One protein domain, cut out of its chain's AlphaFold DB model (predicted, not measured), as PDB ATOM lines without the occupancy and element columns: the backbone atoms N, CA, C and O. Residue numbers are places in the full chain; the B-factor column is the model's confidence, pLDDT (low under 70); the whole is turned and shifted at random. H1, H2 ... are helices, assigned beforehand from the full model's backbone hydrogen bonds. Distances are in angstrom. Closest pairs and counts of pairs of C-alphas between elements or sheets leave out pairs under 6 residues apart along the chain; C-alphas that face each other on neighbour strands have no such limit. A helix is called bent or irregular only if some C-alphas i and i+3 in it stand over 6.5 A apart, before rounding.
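This is residues 112 to 213 of the 213 residues of the protein "HTH_40 domain-containing protein" of Candidatus Nanohaloarchaeota archaeon (UniProt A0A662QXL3). Picture two lobes of helices: in the larger one a helical hairpin, H2 with H1 side by side and running opposite ways, has H3 set steeply against H1; the smaller lobe is H5 and H6, which meet near their ends as an L, beyond the end where H1 links to H2. H4, a short helix, comes just before the chain passes from the larger lobe to the smaller one. The printed part has 102 residues, with six named helices in the order H1 H2 H3 H4 H5 H6 and no named strand, and its class is all helix. The whole is compact, with a radius of gyration of the C-alphas of 14.0 A, yet its outline is elongated, spanning 41 by 25 by 21 A.

Start at H2, residues 133 to 150, the longest helix. H1, residues 113 to 126, touches it at a shallow tilt of 15 degrees, opposite ways; look at Glu 114 and Ile 147, whose C-alphas are the closest at 6.3 A. H1 also touches H3, residues 157 to 165, at a steep tilt of 59 degrees, the same way; look at Ala 116 and Phe 157, whose C-alphas are the closest at 5.0 A. H2 and H3 are apart. H4, residues 176 to 180, only just touches H3, with 3 pairs of C-alphas within 8 A, the closest being those of Asn 165 and Arg 180 at 6.8 A. H4 is close to H1 but not clearly touching: the C-alphas of Tyr 124 and Lys 179 are 7.5 A apart. Now go to H5, residues 185 to 193, and H6, residues 204 to 212: they touch, about perpendicular at 70.5 degrees, only just past steep, and C-alphas 187 and 211 come closest, at 4.7 A. H5 is apart from H1, only just, with the closest C-alphas 8.4 A apart. The helix packing is only just mostly crossed, 1 of 3 touching pairs with a tilt being shallow. Each O i to N i+4 pair is within hydrogen-bond range in H3, H4, H5 and H6, against 9 of 10 in H1 and 13 of 14 in H2.

Find C-alpha 133 at (4.544, -17.231, -43.280); from there H2 runs 25.5 A to C-alpha 150. H1 begins at C-alpha 113, at (26.660, -11.131, -43.073), and measures 18.0 A; it is only just irregular, C-alphas 123 and 126 being 6.8 A apart. H3 is 12.1 A long, and H5 and H6 are 12.3 A each; H4 is 6.2 A. H6 ends at C-alpha 212, at (12.094, -28.992, -21.562).

The two C-alphas farthest apart, of Gly 151 and Ser 213, are 41.9 A apart. The printed part has no cut and ends at the chain's last residue, 213. The link from H4 to H5 is tight, the other four are short, and no link is long. Mean pLDDT of the printed part is 81.9; look with care at residues 200 to 213, which are under 70, where H6 has a mean of 54.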
ATOM      1  N   PRO A 112      30.701 -13.489 -44.341       90.81
ATOM      2  CA  PRO A 112      29.751 -12.529 -44.890       90.81
ATOM      3  C   PRO A 112      28.465 -12.507 -44.061       90.81
ATOM      4  O   PRO A 112      28.009 -13.561 -43.595       90.81
ATOM      5  N   ILE A 113      27.864 -11.326 -43.896       92.44
ATOM      6  CA  ILE A 113      26.660 -11.131 -43.073       92.44
ATOM      7  C   ILE A 113      25.516 -12.082 -43.439       92.44
ATOM      8  O   ILE A 113      24.792 -12.546 -42.559       92.44
ATOM      9  N   GLU A 114      25.399 -12.457 -44.712       91.62
ATOM     10  CA  GLU A 114      24.423 -13.438 -45.185       91.62
ATOM     11  C   GLU A 114      24.501 -14.767 -44.414       91.62
ATOM     12  O   GLU A 114      23.479 -15.362 -44.080       91.62
ATOM     13  N   SER A 115      25.702 -15.216 -44.038       88.62
ATOM     14  CA  SER A 115      25.869 -16.439 -43.243       88.62
ATOM     15  C   SER A 115      25.259 -16.300 -41.845       88.62
ATOM     16  O   SER A 115      24.630 -17.236 -41.340       88.62
ATOM     17  N   ALA A 116      25.420 -15.131 -41.222       89.19
ATOM     18  CA  ALA A 116      24.843 -14.831 -39.915       89.19
ATOM     19  C   ALA A 116      23.314 -14.706 -40.002       89.19
ATOM     20  O   ALA A 116      22.610 -15.284 -39.174       89.19
ATOM     21  N   VAL A 117      22.807 -14.047 -41.049       91.69
ATOM     22  CA  VAL A 117      21.373 -13.937 -41.350       91.69
ATOM     23  C   VAL A 117      20.747 -15.311 -41.558       91.69
ATOM     24  O   VAL A 117      19.767 -15.625 -40.891       91.69
ATOM     25  N   ASN A 118      21.319 -16.158 -42.414       89.19
ATOM     26  CA  ASN A 118      20.789 -17.495 -42.693       89.19
ATOM     27  C   ASN A 118      20.744 -18.355 -41.424       89.19
ATOM     28  O   ASN A 118      19.743 -19.020 -41.151       89.19
ATOM     29  N   THR A 119      21.796 -18.277 -40.603       85.69
ATOM     30  CA  THR A 119      21.839 -18.943 -39.293       85.69
ATOM     31  C   THR A 119      20.736 -18.419 -38.375       85.69
ATOM     32  O   THR A 119      20.022 -19.203 -37.750       85.69
ATOM     33  N   TYR A 120      20.562 -17.098 -38.297       88.50
ATOM     34  CA  TYR A 120      19.521 -16.483 -37.480       88.50
ATOM     35  C   TYR A 120      18.123 -16.874 -37.960       88.50
ATOM     36  O   TYR A 120      17.278 -17.260 -37.158       88.50
ATOM     37  N   MET A 121      17.872 -16.826 -39.267       89.12
ATOM     38  CA  MET A 121      16.576 -17.172 -39.836       89.12
ATOM     39  C   MET A 121      16.218 -18.628 -39.554       89.12
ATOM     40  O   MET A 121      15.137 -18.877 -39.024       89.12
ATOM     41  N   GLY A 122      17.128 -19.571 -39.800       83.25
ATOM     42  CA  GLY A 122      16.874 -20.991 -39.549       83.25
ATOM     43  C   GLY A 122      16.655 -21.319 -38.070       83.25
ATOM     44  O   GLY A 122      15.738 -22.065 -37.734       83.25
ATOM     45  N   ASN A 123      17.457 -20.733 -37.177       79.31
ATOM     46  CA  ASN A 123      17.465 -21.110 -35.760       79.31
ATOM     47  C   ASN A 123      16.526 -20.276 -34.875       79.31
ATOM     48  O   ASN A 123      16.100 -20.751 -33.824       79.31
ATOM     49  N   TYR A 124      16.215 -19.041 -35.272       82.81
ATOM     50  CA  TYR A 124      15.443 -18.093 -34.463       82.81
ATOM     51  C   TYR A 124      14.154 -17.646 -35.141       82.81
ATOM     52  O   TYR A 124      13.166 -17.456 -34.442       82.81
ATOM     53  N   CYS A 125      14.135 -17.448 -36.461       88.00
ATOM     54  CA  CYS A 125      12.950 -16.917 -37.137       88.00
ATOM     55  C   CYS A 125      11.980 -18.029 -37.550       88.00
ATOM     56  O   CYS A 125      10.856 -18.059 -37.063       88.00
ATOM     57  N   HIS A 126      12.418 -18.961 -38.399       89.00
ATOM     58  CA  HIS A 126      11.562 -19.997 -38.980       89.00
ATOM     59  C   HIS A 126      10.957 -20.898 -37.911       89.00
ATOM     60  O   HIS A 126       9.751 -21.091 -37.900       89.00
ATOM     61  N   ARG A 127      11.762 -21.376 -36.956       86.50
ATOM     62  CA  ARG A 127      11.271 -22.262 -35.886       86.50
ATOM     63  C   ARG A 127      10.270 -21.591 -34.944       86.50
ATOM     64  O   ARG A 127       9.411 -22.271 -34.404       86.50
ATOM     65  N   LYS A 128      10.367 -20.273 -34.734       86.50
ATOM     66  CA  LYS A 128       9.432 -19.537 -33.862       86.50
ATOM     67  C   LYS A 128       8.160 -19.113 -34.573       86.50
ATOM     68  O   LYS A 128       7.113 -19.045 -33.948       86.50
ATOM     69  N   CYS A 129       8.272 -18.779 -35.853       88.62
ATOM     70  CA  CYS A 129       7.187 -18.214 -36.644       88.62
ATOM     71  C   CYS A 129       6.671 -19.209 -37.690       88.62
ATOM     72  O   CYS A 129       6.197 -18.773 -38.733       88.62
ATOM     73  N   PHE A 130       6.806 -20.518 -37.460       87.81
ATOM     74  CA  PHE A 130       6.602 -21.540 -38.493       87.81
ATOM     75  C   PHE A 130       5.180 -21.579 -39.075       87.81
ATOM     76  O   PHE A 130       5.008 -22.088 -40.175       87.81
ATOM     77  N   ARG A 131       4.184 -21.008 -38.381       87.25
ATOM     78  CA  ARG A 131       2.797 -20.843 -38.866       87.25
ATOM     79  C   ARG A 131       2.487 -19.453 -39.409       87.25
ATOM     80  O   ARG A 131       1.404 -19.198 -39.921       87.25
ATOM     81  N   HIS A 132       3.435 -18.534 -39.304       88.50
ATOM     82  CA  HIS A 132       3.266 -17.139 -39.671       88.50
ATOM     83  C   HIS A 132       4.124 -16.804 -40.887       88.50
ATOM     84  O   HIS A 132       5.039 -15.978 -40.813       88.50
ATOM     85  N   GLU A 133       3.808 -17.424 -42.025       87.62
ATOM     86  CA  GLU A 133       4.544 -17.231 -43.280       87.62
ATOM     87  C   GLU A 133       4.661 -15.751 -43.661       87.62
ATOM     88  O   GLU A 133       5.754 -15.276 -43.961       87.62
ATOM     89  N   ASN A 134       3.582 -14.978 -43.512       89.12
ATOM     90  CA  ASN A 134       3.585 -13.529 -43.755       89.12
ATOM     91  C   ASN A 134       4.637 -12.781 -42.914       89.12
ATOM     92  O   ASN A 134       5.248 -11.813 -43.373       89.12
ATOM     93  N   ILE A 135       4.879 -13.226 -41.676       89.69
ATOM     94  CA  ILE A 135       5.903 -12.644 -40.799       89.69
ATOM     95  C   ILE A 135       7.299 -13.079 -41.253       89.69
ATOM     96  O   ILE A 135       8.209 -12.246 -41.274       89.69
ATOM     97  N   ILE A 136       7.473 -14.350 -41.627       90.69
ATOM     98  CA  ILE A 136       8.742 -14.875 -42.148       90.69
ATOM     99  C   ILE A 136       9.138 -14.137 -43.430       90.69
ATOM    100  O   ILE A 136      10.260 -13.633 -43.506       90.69
ATOM    101  N   PHE A 137       8.225 -14.001 -44.395       92.50
ATOM    102  CA  PHE A 137       8.459 -13.266 -45.640       92.50
ATOM    103  C   PHE A 137       8.813 -11.804 -45.365       92.50
ATOM    104  O   PHE A 137       9.856 -11.330 -45.814       92.50
ATOM    105  N   GLY A 138       8.050 -11.127 -44.502       92.75
ATOM    106  CA  GLY A 138       8.360  -9.752 -44.110       92.75
ATOM    107  C   GLY A 138       9.724  -9.597 -43.422       92.75
ATOM    108  O   GLY A 138      10.381  -8.570 -43.581       92.75
ATOM    109  N   CYS A 139      10.190 -10.593 -42.660       93.56
ATOM    110  CA  CYS A 139      11.541 -10.578 -42.091       93.56
ATOM    111  C   CYS A 139      12.610 -10.829 -43.161       93.56
ATOM    112  O   CYS A 139      13.644 -10.160 -43.146       93.56
ATOM    113  N   ARG A 140      12.358 -11.755 -44.094       94.00
ATOM    114  CA  ARG A 140      13.260 -12.092 -45.202       94.00
ATOM    115  C   ARG A 140      13.564 -10.875 -46.072       94.00
ATOM    116  O   ARG A 140      14.734 -10.621 -46.347       94.00
ATOM    117  N   ASP A 141      12.550 -10.092 -46.427       95.19
ATOM    118  CA  ASP A 141      12.728  -8.893 -47.254       95.19
ATOM    119  C   ASP A 141      13.592  -7.848 -46.549       95.19
ATOM    120  O   ASP A 141      14.538  -7.303 -47.124       95.19
ATOM    121  N   LYS A 142      13.340  -7.621 -45.256       95.94
ATOM    122  CA  LYS A 142      14.165  -6.708 -44.459       95.94
ATOM    123  C   LYS A 142      15.607  -7.201 -44.318       95.94
ATOM    124  O   LYS A 142      16.527  -6.389 -44.359       95.94
ATOM    125  N   PHE A 143      15.820  -8.509 -44.165       95.44
ATOM    126  CA  PHE A 143      17.165  -9.083 -44.145       95.44
ATOM    127  C   PHE A 143      17.873  -8.922 -45.491       95.44
ATOM    128  O   PHE A 143      19.050  -8.576 -45.507       95.44
ATOM    129  N   ALA A 144      17.174  -9.094 -46.615       94.81
ATOM    130  CA  ALA A 144      17.746  -8.864 -47.939       94.81
ATOM    131  C   ALA A 144      18.188  -7.400 -48.121       94.81
ATOM    132  O   ALA A 144      19.273  -7.141 -48.641       94.81
ATOM    133  N   ILE A 145      17.391  -6.439 -47.636       96.06
ATOM    134  CA  ILE A 145      17.757  -5.012 -47.618       96.06
ATOM    135  C   ILE A 145      18.989  -4.777 -46.733       96.06
ATOM    136  O   ILE A 145      19.914  -4.076 -47.140       96.06
ATOM    137  N   LEU A 146      19.031  -5.382 -45.542       94.81
ATOM    138  CA  LEU A 146      20.163  -5.270 -44.621       94.81
ATOM    139  C   LEU A 146      21.461  -5.804 -45.240       94.81
ATOM    140  O   LEU A 146      22.481  -5.122 -45.177       94.81
ATOM    141  N   ILE A 147      21.418  -6.995 -45.848       94.44
ATOM    142  CA  ILE A 147      22.574  -7.615 -46.510       94.44
ATOM    143  C   ILE A 147      23.107  -6.685 -47.603       94.44
ATOM    144  O   ILE A 147      24.300  -6.407 -47.629       94.44
ATOM    145  N   LYS A 148      22.226  -6.127 -48.445       94.81
ATOM    146  CA  LYS A 148      22.621  -5.158 -49.481       94.81
ATOM    147  C   LYS A 148      23.249  -3.891 -48.900       94.81
ATOM    148  O   LYS A 148      24.198  -3.373 -49.474       94.81
ATOM    149  N   LYS A 149      22.724  -3.386 -47.778       94.44
ATOM    150  CA  LYS A 149      23.221  -2.161 -47.130       94.44
ATOM    151  C   LYS A 149      24.594  -2.353 -46.483       94.44
ATOM    152  O   LYS A 149      25.401  -1.433 -46.509       94.44
ATOM    153  N   ILE A 150      24.833  -3.510 -45.868       91.69
ATOM    154  CA  ILE A 150      26.095  -3.814 -45.181       91.69
ATOM    155  C   ILE A 150      27.168  -4.297 -46.167       91.69
ATOM    156  O   ILE A 150      28.344  -3.999 -45.972       91.69
ATOM    157  N   GLY A 151      26.781  -5.007 -47.229       90.06
ATOM    158  CA  GLY A 151      27.713  -5.578 -48.200       90.06
ATOM    159  C   GLY A 151      28.537  -6.728 -47.614       90.06
ATOM    160  O   GLY A 151      28.067  -7.475 -46.753       90.06
ATOM    161  N   ASP A 152      29.787  -6.852 -48.058       88.62
ATOM    162  CA  ASP A 152      30.682  -7.970 -47.715       88.62
ATOM    163  C   ASP A 152      31.439  -7.791 -46.390       88.62
ATOM    164  O   ASP A 152      32.447  -8.459 -46.146       88.62
ATOM    165  N   VAL A 153      30.969  -6.904 -45.506       88.06
ATOM    166  CA  VAL A 153      31.606  -6.688 -44.204       88.06
ATOM    167  C   VAL A 153      31.594  -8.002 -43.410       88.06
ATOM    168  O   VAL A 153      30.522  -8.540 -43.105       88.06
ATOM    169  N   PRO A 154      32.775  -8.543 -43.060       88.19
ATOM    170  CA  PRO A 154      32.856  -9.809 -42.361       88.19
ATOM    171  C   PRO A 154      32.434  -9.610 -40.902       88.19
ATOM    172  O   PRO A 154      32.986  -8.777 -40.181       88.19
ATOM    173  N   ILE A 155      31.479 -10.418 -40.454       88.62
ATOM    174  CA  ILE A 155      30.892 -10.341 -39.116       88.62
ATOM    175  C   ILE A 155      30.837 -11.732 -38.478       88.62
ATOM    176  O   ILE A 155      30.740 -12.765 -39.148       88.62
ATOM    177  N   THR A 156      30.947 -11.783 -37.160       85.62
ATOM    178  CA  THR A 156      30.667 -12.977 -36.366       85.62
ATOM    179  C   THR A 156      29.165 -13.096 -36.110       85.62
ATOM    180  O   THR A 156      28.430 -12.112 -36.066       85.62
ATOM    181  N   PHE A 157      28.680 -14.315 -35.877       84.38
ATOM    182  CA  PHE A 157      27.273 -14.499 -35.511       84.38
ATOM    183  C   PHE A 157      26.913 -13.819 -34.180       84.38
ATOM    184  O   PHE A 157      25.776 -13.384 -34.002       84.38
ATOM    185  N   ARG A 158      27.885 -13.698 -33.266       82.62
ATOM    186  CA  ARG A 158      27.723 -12.991 -31.996       82.62
ATOM    187  C   ARG A 158      27.490 -11.497 -32.211       82.62
ATOM    188  O   ARG A 158      26.460 -11.011 -31.764       82.62
ATOM    189  N   GLU A 159      28.381 -10.817 -32.941       87.06
ATOM    190  CA  GLU A 159      28.228  -9.393 -33.292       87.06
ATOM    191  C   GLU A 159      26.860  -9.161 -33.963       87.06
ATOM    192  O   GLU A 159      26.089  -8.305 -33.538       87.06
ATOM    193  N   PHE A 160      26.489 -10.000 -34.939       90.19
ATOM    194  CA  PHE A 160      25.182  -9.910 -35.599       90.19
ATOM    195  C   PHE A 160      24.006 -10.068 -34.622       90.19
ATOM    196  O   PHE A 160      23.008  -9.352 -34.708       90.19
ATOM    197  N   ARG A 161      24.094 -11.012 -33.679       86.31
ATOM    198  CA  ARG A 161      23.049 -11.198 -32.672       86.31
ATOM    199  C   ARG A 161      22.967 -10.018 -31.715       86.31
ATOM    200  O   ARG A 161      21.858  -9.653 -31.347       86.31
ATOM    201  N   GLU A 162      24.092  -9.463 -31.284       86.94
ATOM    202  CA  GLU A 162      24.117  -8.282 -30.419       86.94
ATOM    203  C   GLU A 162      23.411  -7.114 -31.114       86.94
ATOM    204  O   GLU A 162      22.490  -6.551 -30.528       86.94
ATOM    205  N   MET A 163      23.681  -6.881 -32.404       90.56
ATOM    206  CA  MET A 163      22.949  -5.888 -33.208       90.56
ATOM    207  C   MET A 163      21.440  -6.171 -33.273       90.56
ATOM    208  O   MET A 163      20.610  -5.263 -33.219       90.56
ATOM    209  N   MET A 164      21.054  -7.445 -33.387       88.56
ATOM    210  CA  MET A 164      19.645  -7.824 -33.311       88.56
ATOM    211  C   MET A 164      19.078  -7.540 -31.918       88.56
ATOM    212  O   MET A 164      17.988  -6.996 -31.824       88.56
ATOM    213  N   ASN A 165      19.766  -7.901 -30.839       83.44
ATOM    214  CA  ASN A 165      19.248  -7.833 -29.471       83.44
ATOM    215  C   ASN A 165      19.237  -6.420 -28.873       83.44
ATOM    216  O   ASN A 165      18.381  -6.155 -28.036       83.44
ATOM    217  N   ASN A 166      20.142  -5.546 -29.309       84.62
ATOM    218  CA  ASN A 166      20.241  -4.151 -28.869       84.62
ATOM    219  C   ASN A 166      19.322  -3.210 -29.669       84.62
ATOM    220  O   ASN A 166      19.362  -2.000 -29.486       84.62
ATOM    221  N   ASP A 167      18.499  -3.767 -30.563       79.19
ATOM    222  CA  ASP A 167      17.606  -3.039 -31.469       79.19
ATOM    223  C   ASP A 167      18.305  -2.064 -32.438       79.19
ATOM    224  O   ASP A 167      17.635  -1.249 -33.082       79.19
ATOM    225  N   ASP A 168      19.613  -2.250 -32.660       85.81
ATOM    226  CA  ASP A 168      20.353  -1.651 -33.780       85.81
ATOM    227  C   ASP A 168      19.746  -2.091 -35.127       85.81
ATOM    228  O   ASP A 168      19.757  -1.356 -36.118       85.81
ATOM    229  N   ILE A 169      19.165  -3.300 -35.161       87.25
ATOM    230  CA  ILE A 169      18.441  -3.866 -36.301       87.25
ATOM    231  C   ILE A 169      16.986  -4.207 -35.916       87.25
ATOM    232  O   ILE A 169      16.698  -5.185 -35.217       87.25
ATOM    233  N   LYS A 170      16.026  -3.456 -36.473       88.62
ATOM    234  CA  LYS A 170      14.575  -3.622 -36.228       88.62
ATOM    235  C   LYS A 170      13.875  -4.491 -37.281       88.62
ATOM    236  O   LYS A 170      13.011  -4.042 -38.041       88.62
ATOM    237  N   ILE A 171      14.251  -5.768 -37.333       90.88
ATOM    238  CA  ILE A 171      13.662  -6.735 -38.280       90.88
ATOM    239  C   ILE A 171      12.508  -7.517 -37.654       90.88
ATOM    240  O   ILE A 171      11.386  -7.470 -38.172       90.88
ATOM    241  N   CYS A 172      12.788  -8.201 -36.542       86.75
ATOM    242  CA  CYS A 172      11.859  -9.107 -35.872       86.75
ATOM    243  C   CYS A 172      10.703  -8.348 -35.200       86.75
ATOM    244  O   CYS A 172      10.936  -7.332 -34.551       86.75
ATOM    245  N   ARG A 173       9.474  -8.864 -35.336       86.31
ATOM    246  CA  ARG A 173       8.258  -8.321 -34.696       86.31
ATOM    247  C   ARG A 173       7.936  -8.958 -33.337       86.31
ATOM    248  O   ARG A 173       7.010  -8.512 -32.673       86.31
ATOM    249  N   LEU A 174       8.660 -10.007 -32.943       83.00
ATOM    250  CA  LEU A 174       8.490 -10.628 -31.630       83.00
ATOM    251  C   LEU A 174       8.961  -9.679 -30.523       83.00
ATOM    252  O   LEU A 174       9.943  -8.957 -30.697       83.00
ATOM    253  N   LEU A 175       8.310  -9.764 -29.361       80.81
ATOM    254  CA  LEU A 175       8.745  -9.077 -28.143       80.81
ATOM    255  C   LEU A 175      10.206  -9.438 -27.795       80.81
ATOM    256  O   LEU A 175      10.616 -10.577 -28.047       80.81
ATOM    257  N   PRO A 176      10.997  -8.531 -27.185       79.12
ATOM    258  CA  PRO A 176      12.426  -8.749 -26.918       79.12
ATOM    259  C   PRO A 176      12.748 -10.040 -26.148       79.12
ATOM    260  O   PRO A 176      13.759 -10.697 -26.401       79.12
ATOM    261  N   GLU A 177      11.886 -10.436 -25.216       77.06
ATOM    262  CA  GLU A 177      11.971 -11.710 -24.493       77.06
ATOM    263  C   GLU A 177      11.827 -12.926 -25.418       77.06
ATOM    264  O   GLU A 177      12.689 -13.804 -25.409       77.06
ATOM    265  N   LYS A 178      10.829 -12.931 -26.309       77.81
ATOM    266  CA  LYS A 178      10.609 -13.996 -27.299       77.81
ATOM    267  C   LYS A 178      11.686 -13.987 -28.385       77.81
ATOM    268  O   LYS A 178      12.128 -15.043 -28.837       77.81
ATOM    269  N   LYS A 179      12.163 -12.809 -28.794       80.25
ATOM    270  CA  LYS A 179      13.217 -12.609 -29.802       80.25
ATOM    271  C   LYS A 179      14.543 -13.252 -29.386       80.25
ATOM    272  O   LYS A 179      15.164 -13.924 -30.208       80.25
ATOM    273  N   ARG A 180      14.931 -13.121 -28.113       77.38
ATOM    274  CA  ARG A 180      16.206 -13.628 -27.571       77.38
ATOM    275  C   ARG A 180      16.256 -15.144 -27.368       77.38
ATOM    276  O   ARG A 180      17.345 -15.708 -27.336       77.38
ATOM    277  N   MET A 181      15.105 -15.809 -27.272       75.75
ATOM    278  CA  MET A 181      15.055 -17.256 -27.038       75.75
ATOM    279  C   MET A 181      15.614 -18.054 -28.219       75.75
ATOM    280  O   MET A 181      15.427 -17.690 -29.373       75.75
ATOM    281  N   TYR A 182      16.287 -19.163 -27.953       78.31
ATOM    282  CA  TYR A 182      16.654 -20.137 -28.978       78.31
ATOM    283  C   TYR A 182      15.614 -21.264 -29.003       78.31
ATOM    284  O   TYR A 182      15.103 -21.631 -27.947       78.31
ATOM    285  N   VAL A 183      15.323 -21.823 -30.181       77.19
ATOM    286  CA  VAL A 183      14.438 -22.991 -30.327       77.19
ATOM    287  C   VAL A 183      15.244 -24.140 -30.918       77.19
ATOM    288  O   VAL A 183      15.670 -24.083 -32.078       77.19
ATOM    289  N   SER A 184      15.485 -25.177 -30.114       76.81
ATOM    290  CA  SER A 184      16.117 -26.409 -30.596       76.81
ATOM    291  C   SER A 184      15.216 -27.105 -31.614       76.81
ATOM    292  O   SER A 184      14.009 -26.868 -31.651       76.81
ATOM    293  N   TRP A 185      15.792 -27.978 -32.444       79.19
ATOM    294  CA  TRP A 185      14.992 -28.762 -33.388       79.19
ATOM    295  C   TRP A 185      13.944 -29.621 -32.669       79.19
ATOM    296  O   TRP A 185      12.778 -29.589 -33.037       79.19
ATOM    297  N   LYS A 186      14.332 -30.287 -31.575       75.69
ATOM    298  CA  LYS A 186      13.415 -31.086 -30.757       75.69
ATOM    299  C   LYS A 186      12.290 -30.246 -30.144       75.69
ATOM    300  O   LYS A 186      11.137 -30.665 -30.198       75.69
ATOM    301  N   CYS A 187      12.590 -29.048 -29.618       78.06
ATOM    302  CA  CYS A 187      11.538 -28.155 -29.115       78.06
ATOM    303  C   CYS A 187      10.585 -27.744 -30.247       78.06
ATOM    304  O   CYS A 187       9.373 -27.825 -30.087       78.06
ATOM    305  N   PHE A 188      11.120 -27.380 -31.416       84.38
ATOM    306  CA  PHE A 188      10.305 -27.071 -32.589       84.38
ATOM    307  C   PHE A 188       9.399 -28.244 -32.999       84.38
ATOM    308  O   PHE A 188       8.197 -28.050 -33.157       84.38
ATOM    309  N   GLU A 189       9.936 -29.462 -33.116       84.50
ATOM    310  CA  GLU A 189       9.146 -30.655 -33.447       84.50
ATOM    311  C   GLU A 189       8.036 -30.903 -32.425       84.50
ATOM    312  O   GLU A 189       6.905 -31.217 -32.794       84.50
ATOM    313  N   ARG A 190       8.344 -30.739 -31.137       82.00
ATOM    314  CA  ARG A 190       7.375 -30.918 -30.058       82.00
ATOM    315  C   ARG A 190       6.251 -29.892 -30.130       82.00
ATOM    316  O   ARG A 190       5.087 -30.277 -30.142       82.00
ATOM    317  N   MET A 191       6.592 -28.613 -30.255       82.75
ATOM    318  CA  MET A 191       5.619 -27.534 -30.434       82.75
ATOM    319  C   MET A 191       4.750 -27.758 -31.676       82.75
ATOM    320  O   MET A 191       3.527 -27.656 -31.603       82.75
ATOM    321  N   SER A 192       5.369 -28.165 -32.788       84.25
ATOM    322  CA  SER A 192       4.662 -28.487 -34.026       84.25
ATOM    323  C   SER A 192       3.663 -29.632 -33.853       84.25
ATOM    324  O   SER A 192       2.593 -29.575 -34.451       84.25
ATOM    325  N   ARG A 193       3.979 -30.660 -33.051       85.19
ATOM    326  CA  ARG A 193       3.056 -31.769 -32.737       85.19
ATOM    327  C   ARG A 193       1.913 -31.349 -31.818       85.19
ATOM    328  O   ARG A 193       0.826 -31.900 -31.923       85.19
ATOM    329  N   MET A 194       2.167 -30.402 -30.918       81.94
ATOM    330  CA  MET A 194       1.178 -29.870 -29.974       81.94
ATOM    331  C   MET A 194       0.262 -28.805 -30.584       81.94
ATOM    332  O   MET A 194      -0.563 -28.248 -29.869       81.94
ATOM    333  N   ASP A 195       0.425 -28.503 -31.872       80.38
ATOM    334  CA  ASP A 195      -0.321 -27.464 -32.579       80.38
ATOM    335  C   ASP A 195      -0.153 -26.046 -31.985       80.38
ATOM    336  O   ASP A 195      -1.021 -25.197 -32.144       80.38
ATOM    337  N   LYS A 196       0.977 -25.770 -31.313       77.44
ATOM    338  CA  LYS A 196       1.284 -24.478 -30.666       77.44
ATOM    339  C   LYS A 196       2.502 -23.808 -31.300       77.44
ATOM    340  O   LYS A 196       3.449 -24.497 -31.689       77.44
ATOM    341  N   ASP A 197       2.553 -22.477 -31.317       74.44
ATOM    342  CA  ASP A 197       3.776 -21.735 -31.640       74.44
ATOM    343  C   ASP A 197       4.136 -20.619 -30.635       74.44
ATOM    344  O   ASP A 197       3.498 -20.448 -29.597       74.44
ATOM    345  N   PHE A 198       5.233 -19.888 -30.886       73.62
ATOM    346  CA  PHE A 198       5.731 -18.850 -29.968       73.62
ATOM    347  C   PHE A 198       4.810 -17.627 -29.840       73.62
ATOM    348  O   PHE A 198       5.002 -16.820 -28.920       73.62
ATOM    349  N   TRP A 199       3.853 -17.448 -30.743       72.88
ATOM    350  CA  TRP A 199       2.852 -16.390 -30.695       72.88
ATOM    351  C   TRP A 199       1.701 -16.764 -29.763       72.88
ATOM    352  O   TRP A 199       1.244 -15.885 -29.033       72.88
ATOM    353  N   ASP A 200       1.364 -18.051 -29.674       66.25
ATOM    354  CA  ASP A 200       0.238 -18.567 -28.883       66.25
ATOM    355  C   ASP A 200       0.528 -18.669 -27.380       66.25
ATOM    356  O   ASP A 200      -0.373 -18.555 -26.552       66.25
ATOM    357  N   VAL A 201       1.791 -18.873 -26.991       61.41
ATOM    358  CA  VAL A 201       2.143 -19.054 -25.574       61.41
ATOM    359  C   VAL A 201       2.347 -17.696 -24.891       61.41
ATOM    360  O   VAL A 201       3.275 -16.942 -25.231       61.41
ATOM    361  N   SER A 202       1.492 -17.372 -23.919       56.28
ATOM    362  CA  SER A 202       1.523 -16.133 -23.126       56.28
ATOM    363  C   SER A 202       2.418 -16.247 -21.882       56.28
ATOM    364  O   SER A 202       3.118 -15.280 -21.566       56.28
ATOM    365  N   ASP A 203       2.509 -17.429 -21.262       57.38
ATOM    366  CA  ASP A 203       3.243 -17.672 -20.010       57.38
ATOM    367  C   ASP A 203       4.678 -18.200 -20.223       57.38
ATOM    368  O   ASP A 203       4.969 -19.032 -21.080       57.38
ATOM    369  N   ARG A 204       5.638 -17.658 -19.463       54.00
ATOM    370  CA  ARG A 204       7.066 -18.012 -19.501       54.00
ATOM    371  C   ARG A 204       7.288 -19.452 -19.041       54.00
ATOM    372  O   ARG A 204       8.177 -20.088 -19.601       54.00
ATOM    373  N   GLN A 205       6.487 -19.954 -18.100       54.06
ATOM    374  CA  GLN A 205       6.643 -21.306 -17.565       54.06
ATOM    375  C   GLN A 205       6.133 -22.369 -18.547       54.06
ATOM    376  O   GLN A 205       6.913 -23.239 -18.921       54.06
ATOM    377  N   GLU A 206       4.937 -22.205 -19.130       57.16
ATOM    378  CA  GLU A 206       4.447 -23.087 -20.210       57.16
ATOM    379  C   GLU A 206       5.406 -23.160 -21.415       57.16
ATOM    380  O   GLU A 206       5.511 -24.189 -22.082       57.16
ATOM    381  N   ARG A 207       6.138 -22.073 -21.697       56.41
ATOM    382  CA  ARG A 207       7.154 -22.010 -22.767       56.41
ATOM    383  C   ARG A 207       8.420 -22.794 -22.438       56.41
ATOM    384  O   ARG A 207       9.013 -23.398 -23.330       56.41
ATOM    385  N   ILE A 208       8.855 -22.744 -21.181       54.31
ATOM    386  CA  ILE A 208       9.983 -23.534 -20.683       54.31
ATOM    387  C   ILE A 208       9.583 -25.010 -20.689       54.31
ATOM    388  O   ILE A 208      10.306 -25.826 -21.256       54.31
ATOM    389  N   ASP A 209       8.391 -25.326 -20.192       57.91
ATOM    390  CA  ASP A 209       7.871 -26.686 -20.124       57.91
ATOM    391  C   ASP A 209       7.681 -27.277 -21.529       57.91
ATOM    392  O   ASP A 209       8.077 -28.418 -21.761       57.91
ATOM    393  N   ALA A 210       7.201 -26.500 -22.510       55.16
ATOM    394  CA  ALA A 210       7.086 -26.932 -23.907       55.16
ATOM    395  C   ALA A 210       8.439 -27.293 -24.551       55.16
ATOM    396  O   ALA A 210       8.494 -28.197 -25.388       55.16
ATOM    397  N   CYS A 211       9.534 -26.641 -24.146       48.25
ATOM    398  CA  CYS A 211      10.877 -26.942 -24.645       48.25
ATOM    399  C   CYS A 211      11.680 -27.941 -23.787       48.25
ATOM    400  O   CYS A 211      12.682 -28.443 -24.299       48.25
ATOM    401  N   LEU A 212      11.300 -28.205 -22.528       47.06
ATOM    402  CA  LEU A 212      12.094 -28.992 -21.562       47.06
ATOM    403  C   LEU A 212      11.440 -30.289 -21.047       47.06
ATOM    404  O   LEU A 212      12.099 -31.019 -20.312       47.06
ATOM    405  N   SER A 213      10.189 -30.595 -21.413       44.56
ATOM    406  CA  SER A 213       9.555 -31.909 -21.142       44.56
ATOM    407  C   SER A 213       9.434 -32.789 -22.388       44.56
ATOM    408  O   SER A 213       8.812 -33.869 -22.291       44.56
TER     409      SER A 213